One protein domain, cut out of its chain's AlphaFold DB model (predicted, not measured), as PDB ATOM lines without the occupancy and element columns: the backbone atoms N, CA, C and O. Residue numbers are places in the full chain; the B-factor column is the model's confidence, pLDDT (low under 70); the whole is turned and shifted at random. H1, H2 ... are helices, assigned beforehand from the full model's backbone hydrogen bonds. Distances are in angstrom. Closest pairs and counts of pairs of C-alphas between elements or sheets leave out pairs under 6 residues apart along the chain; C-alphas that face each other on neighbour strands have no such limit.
ATOM      1  N   PHE A  10      -9.874  -8.876 -33.323       50.53
ATOM      2  CA  PHE A  10     -10.204  -7.484 -33.052       50.53
ATOM      3  C   PHE A  10      -8.899  -6.766 -32.693       50.53
ATOM      4  O   PHE A  10      -8.103  -7.257 -31.888       50.53
ATOM      5  N   SER A  11      -8.624  -5.642 -33.360       53.53
ATOM      6  CA  SER A  11      -7.420  -4.853 -33.094       53.53
ATOM      7  C   SER A  11      -7.348  -4.511 -31.600       53.53
ATOM      8  O   SER A  11      -8.375  -4.241 -30.983       53.53
ATOM      9  N   ARG A  12      -6.143  -4.501 -31.019       54.88
ATOM     10  CA  ARG A  12      -5.901  -4.368 -29.567       54.88
ATOM     11  C   ARG A  12      -6.396  -3.058 -28.920       54.88
ATOM     12  O   ARG A  12      -6.160  -2.864 -27.735       54.88
ATOM     13  N   ASN A  13      -7.085  -2.191 -29.665       72.62
ATOM     14  CA  ASN A  13      -7.519  -0.867 -29.224       72.62
ATOM     15  C   ASN A  13      -9.042  -0.647 -29.347       72.62
ATOM     16  O   ASN A  13      -9.487   0.498 -29.301       72.62
ATOM     17  N   SER A  14      -9.859  -1.692 -29.527       66.62
ATOM     18  CA  SER A  14     -11.316  -1.523 -29.480       66.62
ATOM     19  C   SER A  14     -11.786  -1.298 -28.038       66.62
ATOM     20  O   SER A  14     -11.747  -2.190 -27.193       66.62
ATOM     21  N   THR A  15     -12.245  -0.083 -27.747       63.84
ATOM     22  CA  THR A  15     -12.974   0.224 -26.513       63.84
ATOM     23  C   THR A  15     -14.448  -0.091 -26.721       63.84
ATOM     24  O   THR A  15     -15.119   0.571 -27.514       63.84
ATOM     25  N   TYR A  16     -14.955  -1.097 -26.015       67.56
ATOM     26  CA  TYR A  16     -16.381  -1.410 -25.996       67.56
ATOM     27  C   TYR A  16     -17.073  -0.535 -24.950       67.56
ATOM     28  O   TYR A  16     -16.592  -0.412 -23.823       67.56
ATOM     29  N   VAL A  17     -18.202   0.068 -25.317       61.41
ATOM     30  CA  VAL A  17     -19.070   0.793 -24.385       61.41
ATOM     31  C   VAL A  17     -20.297  -0.071 -24.138       61.41
ATOM     32  O   VAL A  17     -21.039  -0.384 -25.067       61.41
ATOM     33  N   GLN A  18     -20.506  -0.469 -22.887       72.56
ATOM     34  CA  GLN A  18     -21.739  -1.127 -22.481       72.56
ATOM     35  C   GLN A  18     -22.805  -0.057 -22.255       72.56
ATOM     36  O   GLN A  18     -22.709   0.741 -21.323       72.56
ATOM     37  N   ILE A  19     -23.827  -0.042 -23.104       74.44
ATOM     38  CA  ILE A  19     -24.986   0.827 -22.922       74.44
ATOM     39  C   ILE A  19     -25.994   0.048 -22.085       74.44
ATOM     40  O   ILE A  19     -26.573  -0.933 -22.550       74.44
ATOM     41  N   ASN A  20     -26.168   0.452 -20.827       74.12
ATOM     42  CA  ASN A  20     -27.217  -0.097 -19.981       74.12
ATOM     43  C   ASN A  20     -28.518   0.648 -20.271       74.12
ATOM     44  O   ASN A  20     -28.649   1.828 -19.946       74.12
ATOM     45  N   ILE A  21     -29.461  -0.037 -20.908       78.69
ATOM     46  CA  ILE A  21     -30.772   0.524 -21.198       78.69
ATOM     47  C   ILE A  21     -31.714   0.015 -20.114       78.69
ATOM     48  O   ILE A  21     -32.165  -1.127 -20.129       78.69
ATOM     49  N   TYR A  22     -31.926   0.849 -19.098       80.69
ATOM     50  CA  TYR A  22     -32.751   0.485 -17.954       80.69
ATOM     51  C   TYR A  22     -34.209   0.284 -18.386       80.69
ATOM     52  O   TYR A  22     -34.765   1.109 -19.108       80.69
ATOM     53  N   ASN A  23     -34.829  -0.793 -17.899       86.25
ATOM     54  CA  ASN A  23     -36.251  -1.125 -18.065       86.25
ATOM     55  C   ASN A  23     -36.743  -1.358 -19.502       86.25
ATOM     56  O   ASN A  23     -37.946  -1.493 -19.702       86.25
ATOM     57  N   THR A  24     -35.856  -1.454 -20.491       87.06
ATOM     58  CA  THR A  24     -36.254  -1.846 -21.844       87.06
ATOM     59  C   THR A  24     -35.208  -2.750 -22.474       87.06
ATOM     60  O   THR A  24     -34.000  -2.581 -22.298       87.06
ATOM     61  N   SER A  25     -35.684  -3.773 -23.172       88.69
ATOM     62  CA  SER A  25     -34.822  -4.639 -23.958       88.69
ATOM     63  C   SER A  25     -34.484  -3.949 -25.282       88.69
ATOM     64  O   SER A  25     -35.218  -3.094 -25.772       88.69
ATOM     65  N   LEU A  26     -33.385  -4.358 -25.918       84.62
ATOM     66  CA  LEU A  26     -33.081  -3.923 -27.289       84.62
ATOM     67  C   LEU A  26     -34.220  -4.250 -28.264       84.62
ATOM     68  O   LEU A  26     -34.397  -3.551 -29.255       84.62
ATOM     69  N   GLN A  27     -34.981  -5.310 -27.979       86.12
ATOM     70  CA  GLN A  27     -36.187  -5.654 -28.716       86.12
ATOM     71  C   GLN A  27     -37.306  -4.633 -28.473       86.12
ATOM     72  O   GLN A  27     -37.865  -4.149 -29.447       86.12
ATOM     73  N   GLY A  28     -37.566  -4.240 -27.221       93.50
ATOM     74  CA  GLY A  28     -38.557  -3.208 -26.896       93.50
ATOM     75  C   GLY A  28     -38.252  -1.885 -27.597       93.50
ATOM     76  O   GLY A  28     -39.125  -1.298 -28.219       93.50
ATOM     77  N   LEU A  29     -36.977  -1.486 -27.642       89.19
ATOM     78  CA  LEU A  29     -36.558  -0.320 -28.425       89.19
ATOM     79  C   LEU A  29     -36.837  -0.456 -29.929       89.19
ATOM     80  O   LEU A  29     -37.202   0.523 -30.573       89.19
ATOM     81  N   ARG A  30     -36.661  -1.650 -30.508       89.94
ATOM     82  CA  ARG A  30     -36.978  -1.889 -31.926       89.94
ATOM     83  C   ARG A  30     -38.481  -1.836 -32.182       89.94
ATOM     84  O   ARG A  30     -38.885  -1.285 -33.200       89.94
ATOM     85  N   GLU A  31     -39.278  -2.392 -31.277       94.31
ATOM     86  CA  GLU A  31     -40.745  -2.346 -31.330       94.31
ATOM     87  C   GLU A  31     -41.258  -0.902 -31.212       94.31
ATOM     88  O   GLU A  31     -42.161  -0.512 -31.950       94.31
ATOM     89  N   ASP A  32     -40.592  -0.078 -30.400       94.25
ATOM     90  CA  ASP A  32     -40.848   1.361 -30.267       94.25
ATOM     91  C   ASP A  32     -40.341   2.193 -31.468       94.25
ATOM     92  O   ASP A  32     -40.485   3.418 -31.490       94.25
ATOM     93  N   GLY A  33     -39.734   1.559 -32.478       94.38
ATOM     94  CA  GLY A  33     -39.220   2.231 -33.675       94.38
ATOM     95  C   GLY A  33     -37.918   3.009 -33.457       94.38
ATOM     96  O   GLY A  33     -37.577   3.882 -34.256       94.38
ATOM     97  N   VAL A  34     -37.174   2.713 -32.389       92.50
ATOM     98  CA  VAL A  34     -35.905   3.374 -32.079       92.50
ATOM     99  C   VAL A  34     -34.777   2.787 -32.930       92.50
ATOM    100  O   VAL A  34     -34.305   1.669 -32.701       92.50
ATOM    101  N   ASP A  35     -34.281   3.574 -33.888       91.50
ATOM    102  CA  ASP A  35     -33.097   3.214 -34.667       91.50
ATOM    103  C   ASP A  35     -31.811   3.490 -33.869       91.50
ATOM    104  O   ASP A  35     -31.204   4.566 -33.921       91.50
ATOM    105  N   LEU A  36     -31.370   2.472 -33.127       86.75
ATOM    106  CA  LEU A  36     -30.109   2.486 -32.382       86.75
ATOM    107  C   LEU A  36     -28.918   2.886 -33.262       86.75
ATOM    108  O   LEU A  36     -28.019   3.571 -32.773       86.75
ATOM    109  N   LYS A  37     -28.903   2.518 -34.551       86.75
ATOM    110  CA  LYS A  37     -27.815   2.881 -35.470       86.75
ATOM    111  C   LYS A  37     -27.760   4.393 -35.664       86.75
ATOM    112  O   LYS A  37     -26.676   4.970 -35.592       86.75
ATOM    113  N   GLN A  38     -28.914   5.028 -35.855       88.00
ATOM    114  CA  GLN A  38     -29.017   6.475 -36.009       88.00
ATOM    115  C   GLN A  38     -28.592   7.209 -34.734       88.00
ATOM    116  O   GLN A  38     -27.845   8.185 -34.811       88.00
ATOM    117  N   ILE A  39     -28.996   6.715 -33.559       88.31
ATOM    118  CA  ILE A  39     -28.588   7.287 -32.264       88.31
ATOM    119  C   ILE A  39     -27.071   7.198 -32.087       88.31
ATOM    120  O   ILE A  39     -26.418   8.191 -31.768       88.31
ATOM    121  N   LEU A  40     -26.490   6.024 -32.327       85.94
ATOM    122  CA  LEU A  40     -25.049   5.811 -32.199       85.94
ATOM    123  C   LEU A  40     -24.266   6.689 -33.176       85.94
ATOM    124  O   LEU A  40     -23.288   7.324 -32.778       85.94
ATOM    125  N   GLN A  41     -24.742   6.797 -34.417       87.00
ATOM    126  CA  GLN A  41     -24.158   7.675 -35.424       87.00
ATOM    127  C   GLN A  41     -24.242   9.148 -35.010       87.00
ATOM    128  O   GLN A  41     -23.270   9.879 -35.193       87.00
ATOM    129  N   HIS A  42     -25.360   9.575 -34.418       87.56
ATOM    130  CA  HIS A  42     -25.537  10.941 -33.926       87.56
ATOM    131  C   HIS A  42     -24.571  11.280 -32.783       87.56
ATOM    132  O   HIS A  42     -24.046  12.388 -32.728       87.56
ATOM    133  N   ILE A  43     -24.276  10.313 -31.911       86.06
ATOM    134  CA  ILE A  43     -23.302  10.470 -30.818       86.06
ATOM    135  C   ILE A  43     -21.847  10.373 -31.341       86.06
ATOM    136  O   ILE A  43     -20.900  10.717 -30.636       86.06
ATOM    137  N   GLY A  44     -21.644   9.952 -32.594       86.44
ATOM    138  CA  GLY A  44     -20.323   9.831 -33.221       86.44
ATOM    139  C   GLY A  44     -19.691   8.441 -33.105       86.44
ATOM    140  O   GLY A  44     -18.519   8.268 -33.445       86.44
ATOM    141  N   TYR A  45     -20.447   7.430 -32.678       82.12
ATOM    142  CA  TYR A  45     -20.005   6.037 -32.656       82.12
ATOM    143  C   TYR A  45     -20.345   5.349 -33.986       82.12
ATOM    144  O   TYR A  45     -21.507   5.215 -34.363       82.12
ATOM    145  N   ARG A  46     -19.311   4.917 -34.726       68.12
ATOM    146  CA  ARG A  46     -19.448   4.392 -36.103       68.12
ATOM    147  C   ARG A  46     -19.887   2.930 -36.207       68.12
ATOM    148  O   ARG A  46     -20.359   2.527 -37.265       68.12
ATOM    149  N   SER A  47     -19.741   2.135 -35.155       61.06
ATOM    150  CA  SER A  47     -20.142   0.728 -35.179       61.06
ATOM    151  C   SER A  47     -20.354   0.212 -33.769       61.06
ATOM    152  O   SER A  47     -19.492   0.398 -32.910       61.06
ATOM    153  N   VAL A  48     -21.454  -0.499 -33.554       61.47
ATOM    154  CA  VAL A  48     -21.627  -1.328 -32.366       61.47
ATOM    155  C   VAL A  48     -21.641  -2.775 -32.826       61.47
ATOM    156  O   VAL A  48     -22.588  -3.227 -33.461       61.47
ATOM    157  N   ALA A  49     -20.563  -3.490 -32.513       59.38
ATOM    158  CA  ALA A  49     -20.576  -4.941 -32.505       59.38
ATOM    159  C   ALA A  49     -21.226  -5.361 -31.184       59.38
ATOM    160  O   ALA A  49     -20.606  -5.283 -30.122       59.38
ATOM    161  N   MET A  50     -22.507  -5.717 -31.237       57.72
ATOM    162  CA  MET A  50     -23.180  -6.320 -30.095       57.72
ATOM    163  C   MET A  50     -22.890  -7.816 -30.092       57.72
ATOM    164  O   MET A  50     -23.716  -8.602 -30.546       57.72
ATOM    165  N   ASP A  51     -21.757  -8.213 -29.513       52.97
ATOM    166  CA  ASP A  51     -21.623  -9.564 -28.956       52.97
ATOM    167  C   ASP A  51     -22.439  -9.610 -27.655       52.97
ATOM    168  O   ASP A  51     -21.910  -9.715 -26.550       52.97
ATOM    169  N   VAL A  52     -23.757  -9.442 -27.772       53.47
ATOM    170  CA  VAL A  52     -24.659  -9.771 -26.674       53.47
ATOM    171  C   VAL A  52     -24.773 -11.285 -26.729       53.47
ATOM    172  O   VAL A  52     -25.334 -11.793 -27.704       53.47
TER     173      VAL A  52
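AT A GLANCE: This is residues 10 to 52 of the 385 residues of an uncharacterized protein of Haemonchus placei (UniProt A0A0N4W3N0). With little regular structure, this is a loose, open loop of chain: the long stretch of residues 10 to 25 runs along the length, two short helices, H1 then H2, lead the way back, and residues 44 to 52 turn in again toward that stretch. Residues 10 to 15 stick out at one end. The printed part has 43 residues, 14 of them in the two named helices, with no named strand; the class is all helix. It is loose, with a radius of gyration of the C-alphas of 11.7 A, and elongated, spanning 35 by 20 by 14 A.

HOW THE PARTS SIT: Past residues 10 to 25, look at H1, residues 26 to 31; a tight link of 4 residues leads on to H2, residues 36 to 43. H1 and H2 are apart, but only just: their closest C-alphas are 8.1 A apart. In both helices every O i to N i+4 pair is within hydrogen-bond range.

IN THESE COORDINATES: Find C-alpha 26 at (-33.081, -3.923, -27.289), where H1 begins; it runs 8.8 A to C-alpha 31. H2 runs 10.6 A from C-alpha 36 to C-alpha 43 at (-23.302, 10.470, -30.818).

THE WHOLE: The C-alphas of Arg 12 and Asp 32, the two farthest apart, are 35.4 A apart. The printed part has no cut. The model's pLDDT is under 70 at residues 10 to 12, 14 to 17 and 46 to 52.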